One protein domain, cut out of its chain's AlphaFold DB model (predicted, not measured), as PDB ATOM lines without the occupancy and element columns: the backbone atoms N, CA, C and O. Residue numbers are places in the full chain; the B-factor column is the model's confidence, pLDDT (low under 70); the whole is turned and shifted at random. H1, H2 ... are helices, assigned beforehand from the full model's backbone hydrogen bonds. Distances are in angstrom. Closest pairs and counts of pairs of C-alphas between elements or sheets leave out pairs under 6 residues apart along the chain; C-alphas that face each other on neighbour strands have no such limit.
ATOM      1  N   TRP A   2     179.641  99.600 106.451       53.03
ATOM      2  CA  TRP A   2     180.605 100.436 107.196       53.03
ATOM      3  C   TRP A   2     181.383  99.689 108.300       53.03
ATOM      4  O   TRP A   2     182.589  99.873 108.465       53.03
ATOM      5  N   LEU A   3     180.714  98.765 109.000       62.72
ATOM      6  CA  LEU A   3     181.325  97.931 110.045       62.72
ATOM      7  C   LEU A   3     182.376  96.954 109.496       62.72
ATOM      8  O   LEU A   3     183.426  96.775 110.114       62.72
ATOM      9  N   LEU A   4     182.124  96.376 108.317       64.75
ATOM     10  CA  LEU A   4     183.063  95.466 107.657       64.75
ATOM     11  C   LEU A   4     184.353  96.201 107.274       64.75
ATOM     12  O   LEU A   4     185.443  95.724 107.582       64.75
ATOM     13  N   ARG A   5     184.227  97.409 106.699       63.59
ATOM     14  CA  ARG A   5     185.377  98.271 106.380       63.59
ATOM     15  C   ARG A   5     186.201  98.601 107.625       63.59
ATOM     16  O   ARG A   5     187.417  98.468 107.586       63.59
ATOM     17  N   LYS A   6     185.561  98.960 108.747       70.75
ATOM     18  CA  LYS A   6     186.262  99.262 110.012       70.75
ATOM     19  C   LYS A   6     187.018  98.060 110.586       70.75
ATOM     20  O   LYS A   6     188.105  98.245 111.130       70.75
ATOM     21  N   ARG A   7     186.456  96.848 110.495       71.94
ATOM     22  CA  ARG A   7     187.127  95.620 110.957       71.94
ATOM     23  C   ARG A   7     188.308  95.245 110.060       71.94
ATOM     24  O   ARG A   7     189.386  94.987 110.585       71.94
ATOM     25  N   LEU A   8     188.133  95.308 108.739       66.50
ATOM     26  CA  LEU A   8     189.205  95.072 107.764       66.50
ATOM     27  C   LEU A   8     190.354  96.074 107.920       66.50
ATOM     28  O   LEU A   8     191.513  95.678 107.918       66.50
ATOM     29  N   TYR A   9     190.042  97.353 108.145       65.88
ATOM     30  CA  TYR A   9     191.053  98.390 108.352       65.88
ATOM     31  C   TYR A   9     191.863  98.169 109.637       65.88
ATOM     32  O   TYR A   9     193.081  98.327 109.645       65.88
ATOM     33  N   ARG A  10     191.204  97.745 110.727       71.00
ATOM     34  CA  ARG A  10     191.885  97.387 111.984       71.00
ATOM     35  C   ARG A  10     192.775  96.153 111.842       71.00
ATOM     36  O   ARG A  10     193.865  96.143 112.401       71.00
ATOM     37  N   LEU A  11     192.329  95.143 111.096       69.00
ATOM     38  CA  LEU A  11     193.134  93.955 110.801       69.00
ATOM     39  C   LEU A  11     194.354  94.307 109.946       69.00
ATOM     40  O   LEU A  11     195.468  93.948 110.310       69.00
ATOM     41  N   ALA A  12     194.169  95.082 108.877       63.53
ATOM     42  CA  ALA A  12     195.265  95.525 108.018       63.53
ATOM     43  C   ALA A  12     196.317  96.342 108.791       63.53
ATOM     44  O   ALA A  12     197.510  96.092 108.641       63.53
ATOM     45  N   ARG A  13     195.880  97.250 109.680       64.56
ATOM     46  CA  ARG A  13     196.773  98.048 110.541       64.56
ATOM     47  C   ARG A  13     197.567  97.195 111.537       64.56
ATOM     48  O   ARG A  13     198.672  97.568 111.902       64.56
ATOM     49  N   ARG A  14     197.020  96.052 111.967       67.06
ATOM     50  CA  ARG A  14     197.684  95.130 112.904       67.06
ATOM     51  C   ARG A  14     198.695  94.210 112.221       67.06
ATOM     52  O   ARG A  14     199.700  93.873 112.829       67.06
ATOM     53  N   VAL A  15     198.417  93.798 110.985       66.50
ATOM     54  CA  VAL A  15     199.271  92.869 110.223       66.50
ATOM     55  C   VAL A  15     200.438  93.596 109.543       66.50
ATOM     56  O   VAL A  15     201.503  93.012 109.377       66.50
ATOM     57  N   PHE A  16     200.274  94.877 109.195       57.47
ATOM     58  CA  PHE A  16     201.299  95.663 108.504       57.47
ATOM     59  C   PHE A  16     201.553  97.001 109.224       57.47
ATOM     60  O   PHE A  16     201.050  98.039 108.789       57.47
ATOM     61  N   PRO A  17     202.342  97.012 110.317       57.56
ATOM     62  CA  PRO A  17     202.644  98.231 111.077       57.56
ATOM     63  C   PRO A  17     203.423  99.280 110.262       57.56
ATOM     64  O   PRO A  17     203.332 100.471 110.540       57.56
ATOM     65  N   SER A  18     204.105  98.878 109.181       55.94
ATOM     66  CA  SER A  18     204.775  99.793 108.240       55.94
ATOM     67  C   SER A  18     203.814 100.665 107.409       55.94
ATOM     68  O   SER A  18     204.267 101.482 106.613       55.94
ATOM     69  N   LEU A  19     202.493 100.478 107.535       54.00
ATOM     70  CA  LEU A  19     201.473 101.301 106.875       54.00
ATOM     71  C   LEU A  19     201.211 102.634 107.591       54.00
ATOM     72  O   LEU A  19     200.474 103.451 107.058       54.00
ATOM     73  N   GLU A  20     201.770 102.874 108.778       54.34
ATOM     74  CA  GLU A  20     201.556 104.141 109.498       54.34
ATOM     75  C   GLU A  20     202.294 105.331 108.854       54.34
ATOM     76  O   GLU A  20     201.854 106.467 108.990       54.34
ATOM     77  N   TYR A  21     203.343 105.053 108.069       53.81
ATOM     78  CA  TYR A  21     204.176 106.048 107.377       53.81
ATOM     79  C   TYR A  21     204.111 105.959 105.846       53.81
ATOM     80  O   TYR A  21     204.811 106.689 105.150       53.81
ATOM     81  N   ALA A  22     203.310 105.039 105.301       54.31
ATOM     82  CA  ALA A  22     203.191 104.872 103.860       54.31
ATOM     83  C   ALA A  22     202.179 105.873 103.293       54.31
ATOM     84  O   ALA A  22     201.062 105.991 103.796       54.31
ATOM     85  N   ASP A  23     202.561 106.548 102.213       59.62
ATOM     86  CA  ASP A  23     201.724 107.511 101.507       59.62
ATOM     87  C   ASP A  23     200.324 106.929 101.247       59.62
ATOM     88  O   ASP A  23     200.192 105.770 100.817       59.62
ATOM     89  N   HIS A  24     199.267 107.702 101.517       62.69
ATOM     90  CA  HIS A  24     197.878 107.221 101.454       62.69
ATOM     91  C   HIS A  24     197.528 106.589 100.096       62.69
ATOM     92  O   HIS A  24     196.705 105.668 100.026       62.69
ATOM     93  N   GLU A  25     198.185 107.032  99.025       61.84
ATOM     94  CA  GLU A  25     198.031 106.477  97.686       61.84
ATOM     95  C   GLU A  25     198.625 105.062  97.555       61.84
ATOM     96  O   GLU A  25     197.962 104.150  97.050       61.84
ATOM     97  N   THR A  26     199.826 104.822  98.091       61.72
ATOM     98  CA  THR A  26     200.452 103.487  98.142       61.72
ATOM     99  C   THR A  26     199.635 102.493  98.961       61.72
ATOM    100  O   THR A  26     199.493 101.332  98.567       61.72
ATOM    101  N   ILE A  27     199.044 102.941 100.072       61.78
ATOM    102  CA  ILE A  27     198.152 102.123 100.905       61.78
ATOM    103  C   ILE A  27     196.895 101.742 100.125       61.78
ATOM    104  O   ILE A  27     196.510 100.571 100.098       61.78
ATOM    105  N   ARG A  28     196.278 102.713  99.440       64.12
ATOM    106  CA  ARG A  28     195.083 102.486  98.619       64.12
ATOM    107  C   ARG A  28     195.366 101.503  97.478       64.12
ATOM    108  O   ARG A  28     194.551 100.611  97.251       64.12
ATOM    109  N   ARG A  29     196.532 101.591  96.824       63.75
ATOM    110  CA  ARG A  29     196.964 100.617  95.801       63.75
ATOM    111  C   ARG A  29     197.148  99.214  96.382       63.75
ATOM    112  O   ARG A  29     196.594  98.263  95.841       63.75
ATOM    113  N   ARG A  30     197.847  99.070  97.515       65.50
ATOM    114  CA  ARG A  30     198.057  97.761  98.168       65.50
ATOM    115  C   ARG A  30     196.747  97.115  98.626       65.50
ATOM    116  O   ARG A  30     196.532  95.935  98.368       65.50
ATOM    117  N   LEU A  31     195.843  97.883  99.237       69.62
ATOM    118  CA  LEU A  31     194.503  97.407  99.603       69.62
ATOM    119  C   LEU A  31     193.664  97.026  98.378       69.62
ATOM    120  O   LEU A  31     192.918  96.053  98.448       69.62
ATOM    121  N   SER A  32     193.811  97.746  97.261       69.00
ATOM    122  CA  SER A  32     193.172  97.388  95.991       69.00
ATOM    123  C   SER A  32     193.658  96.028  95.479       69.00
ATOM    124  O   SER A  32     192.837  95.190  95.119       69.00
ATOM    125  N   TYR A  33     194.967  95.751  95.536       73.31
ATOM    126  CA  TYR A  33     195.510  94.443  95.147       73.31
ATOM    127  C   TYR A  33     195.033  93.307  96.054       73.31
ATOM    128  O   TYR A  33     194.645  92.254  95.557       73.31
ATOM    129  N   VAL A  34     194.996  93.521  97.373       76.62
ATOM    130  CA  VAL A  34     194.463  92.525  98.321       76.62
ATOM    131  C   VAL A  34     192.980  92.262  98.055       76.62
ATOM    132  O   VAL A  34     192.545  91.113  98.075       76.62
ATOM    133  N   TYR A  35     192.205  93.308  97.762       77.56
ATOM    134  CA  TYR A  35     190.800  93.166  97.395       77.56
ATOM    135  C   TYR A  35     190.628  92.416  96.069       77.56
ATOM    136  O   TYR A  35     189.814  91.502  96.000       77.56
ATOM    137  N   ALA A  36     191.413  92.751  95.044       74.56
ATOM    138  CA  ALA A  36     191.390  92.066  93.755       74.56
ATOM    139  C   ALA A  36     191.754  90.581  93.900       74.56
ATOM    140  O   ALA A  36     191.084  89.727  93.328       74.56
ATOM    141  N   PHE A  37     192.753  90.260  94.727       82.75
ATOM    142  CA  PHE A  37     193.126  88.880  95.022       82.75
ATOM    143  C   PHE A  37     192.013  88.133  95.767       82.75
ATOM    144  O   PHE A  37     191.643  87.033  95.371       82.75
ATOM    145  N   ALA A  38     191.430  88.731  96.809       83.81
ATOM    146  CA  ALA A  38     190.323  88.120  97.542       83.81
ATOM    147  C   ALA A  38     189.079  87.924  96.660       83.81
ATOM    148  O   ALA A  38     188.434  86.880  96.728       83.81
ATOM    149  N   ALA A  39     188.765  88.894  95.797       82.50
ATOM    150  CA  ALA A  39     187.688  88.788  94.819       82.50
ATOM    151  C   ALA A  39     187.965  87.677  93.795       82.50
ATOM    152  O   ALA A  39     187.059  86.907  93.485       82.50
ATOM    153  N   TRP A  40     189.209  87.540  93.329       86.50
ATOM    154  CA  TRP A  40     189.625  86.453  92.442       86.50
ATOM    155  C   TRP A  40     189.472  85.083  93.106       86.50
ATOM    156  O   TRP A  40     188.846  84.191  92.542       86.50
ATOM    157  N   GLN A  41     189.970  84.923  94.336       90.12
ATOM    158  CA  GLN A  41     189.806  83.681  95.096       90.12
ATOM    159  C   GLN A  41     188.325  83.361  95.341       90.12
ATOM    160  O   GLN A  41     187.904  82.216  95.182       90.12
ATOM    161  N   GLY A  42     187.510  84.372  95.662       87.50
ATOM    162  CA  GLY A  42     186.062  84.224  95.800       87.50
ATOM    163  C   GLY A  42     185.388  83.776  94.502       87.50
ATOM    164  O   GLY A  42     184.582  82.849  94.518       87.50
ATOM    165  N   PHE A  43     185.760  84.377  93.371       88.00
ATOM    166  CA  PHE A  43     185.256  84.010  92.048       88.00
ATOM    167  C   PHE A  43     185.626  82.571  91.666       88.00
ATOM    168  O   PHE A  43     184.754  81.796  91.276       88.00
ATOM    169  N   VAL A  44     186.889  82.177  91.847       89.25
ATOM    170  CA  VAL A  44     187.353  80.804  91.586       89.25
ATOM    171  C   VAL A  44     186.633  79.804  92.491       89.25
ATOM    172  O   VAL A  44     186.162  78.772  92.019       89.25
ATOM    173  N   THR A  45     186.478  80.119  93.779       87.75
ATOM    174  CA  THR A  45     185.757  79.254  94.726       87.75
ATOM    175  C   THR A  45     184.298  79.078  94.310       87.75
ATOM    176  O   THR A  45     183.785  77.961  94.317       87.75
ATOM    177  N   LEU A  46     183.634  80.158  93.890       89.44
ATOM    178  CA  LEU A  46     182.265  80.104  93.386       89.44
ATOM    179  C   LEU A  46     182.162  79.200  92.151       89.44
ATOM    180  O   LEU A  46     181.275  78.353  92.099       89.44
ATOM    181  N   LEU A  47     183.084  79.333  91.192       84.31
ATOM    182  CA  LEU A  47     183.135  78.459  90.017       84.31
ATOM    183  C   LEU A  47     183.293  76.989  90.410       84.31
ATOM    184  O   LEU A  47     182.573  76.144  89.884       84.31
ATOM    185  N   VAL A  48     184.175  76.681  91.363       83.06
ATOM    186  CA  VAL A  48     184.368  75.311  91.864       83.06
ATOM    187  C   VAL A  48     183.092  74.774  92.507       83.06
ATOM    188  O   VAL A  48     182.717  73.631  92.252       83.06
ATOM    189  N   VAL A  49     182.400  75.581  93.314       84.81
ATOM    190  CA  VAL A  49     181.138  75.181  93.957       84.81
ATOM    191  C   VAL A  49     180.050  74.927  92.915       84.81
ATOM    192  O   VAL A  49     179.380  73.897  92.973       84.81
ATOM    193  N   VAL A  50     179.889  75.824  91.940       82.38
ATOM    194  CA  VAL A  50     178.913  75.669  90.851       82.38
ATOM    195  C   VAL A  50     179.232  74.433  90.010       82.38
ATOM    196  O   VAL A  50     178.335  73.647  89.712       82.38
ATOM    197  N   TYR A  51     180.505  74.222  89.674       78.88
ATOM    198  CA  TYR A  51     180.960  73.049  88.935       78.88
ATOM    199  C   TYR A  51     180.658  71.761  89.707       78.88
ATOM    200  O   TYR A  51     179.954  70.896  89.195       78.88
ATOM    201  N   ARG A  52     181.084  71.659  90.973       76.75
ATOM    202  CA  ARG A  52     180.822  70.479  91.815       76.75
ATOM    203  C   ARG A  52     179.335  70.199  92.010       76.75
ATOM    204  O   ARG A  52     178.951  69.041  92.086       76.75
TER     205      ARG A  52
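AT A GLANCE: This is residues 2 to 52 of the 117 residues of the protein "Putative conserved protein with signal anchor" of Amblyomma cajennense (UniProt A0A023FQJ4). One long straight helix, H2, makes the length of the model, and a shorter helix, H1, is set crosswise beside its first half with a gap between them. A loop, residues 16 to 23, joins them, and residues 32 to 52 of H2 stick out as a long arm. The printed part has 51 residues with two named helices, H1 then H2, and no named strand, in the class all helix. It is loose, with a radius of gyration of the C-alphas of 14.1 A and spans of 45 by 21 by 18 A.

HOW THE PARTS SIT: H1, residues 2 to 15, and H2, residues 24 to 52, are apart, with no C-alpha of the one within 8 A of the other. A short link of 8 residues joins them. Residues 2 to 8 of H1 stand free. In H1 and H2 every O i to N i+4 pair is within hydrogen-bond range.

IN THESE COORDINATES: H1 begins at C-alpha 2, (180.605, 100.436, 107.196), and measures 20.4 A from first to last C-alpha. H2 measures 41.6 A, from C-alpha 24 at (197.878, 107.221, 101.454) to C-alpha 52 at (180.822, 70.479, 91.815).

THE WHOLE: The two C-alphas farthest apart, those of Tyr 21 and Arg 52, are 45.3 A apart. The printed part has no cut. Its mean pLDDT is 70.7, and 28 residues are under 70: 2 to 5, 8 to 9 and 11 to 32.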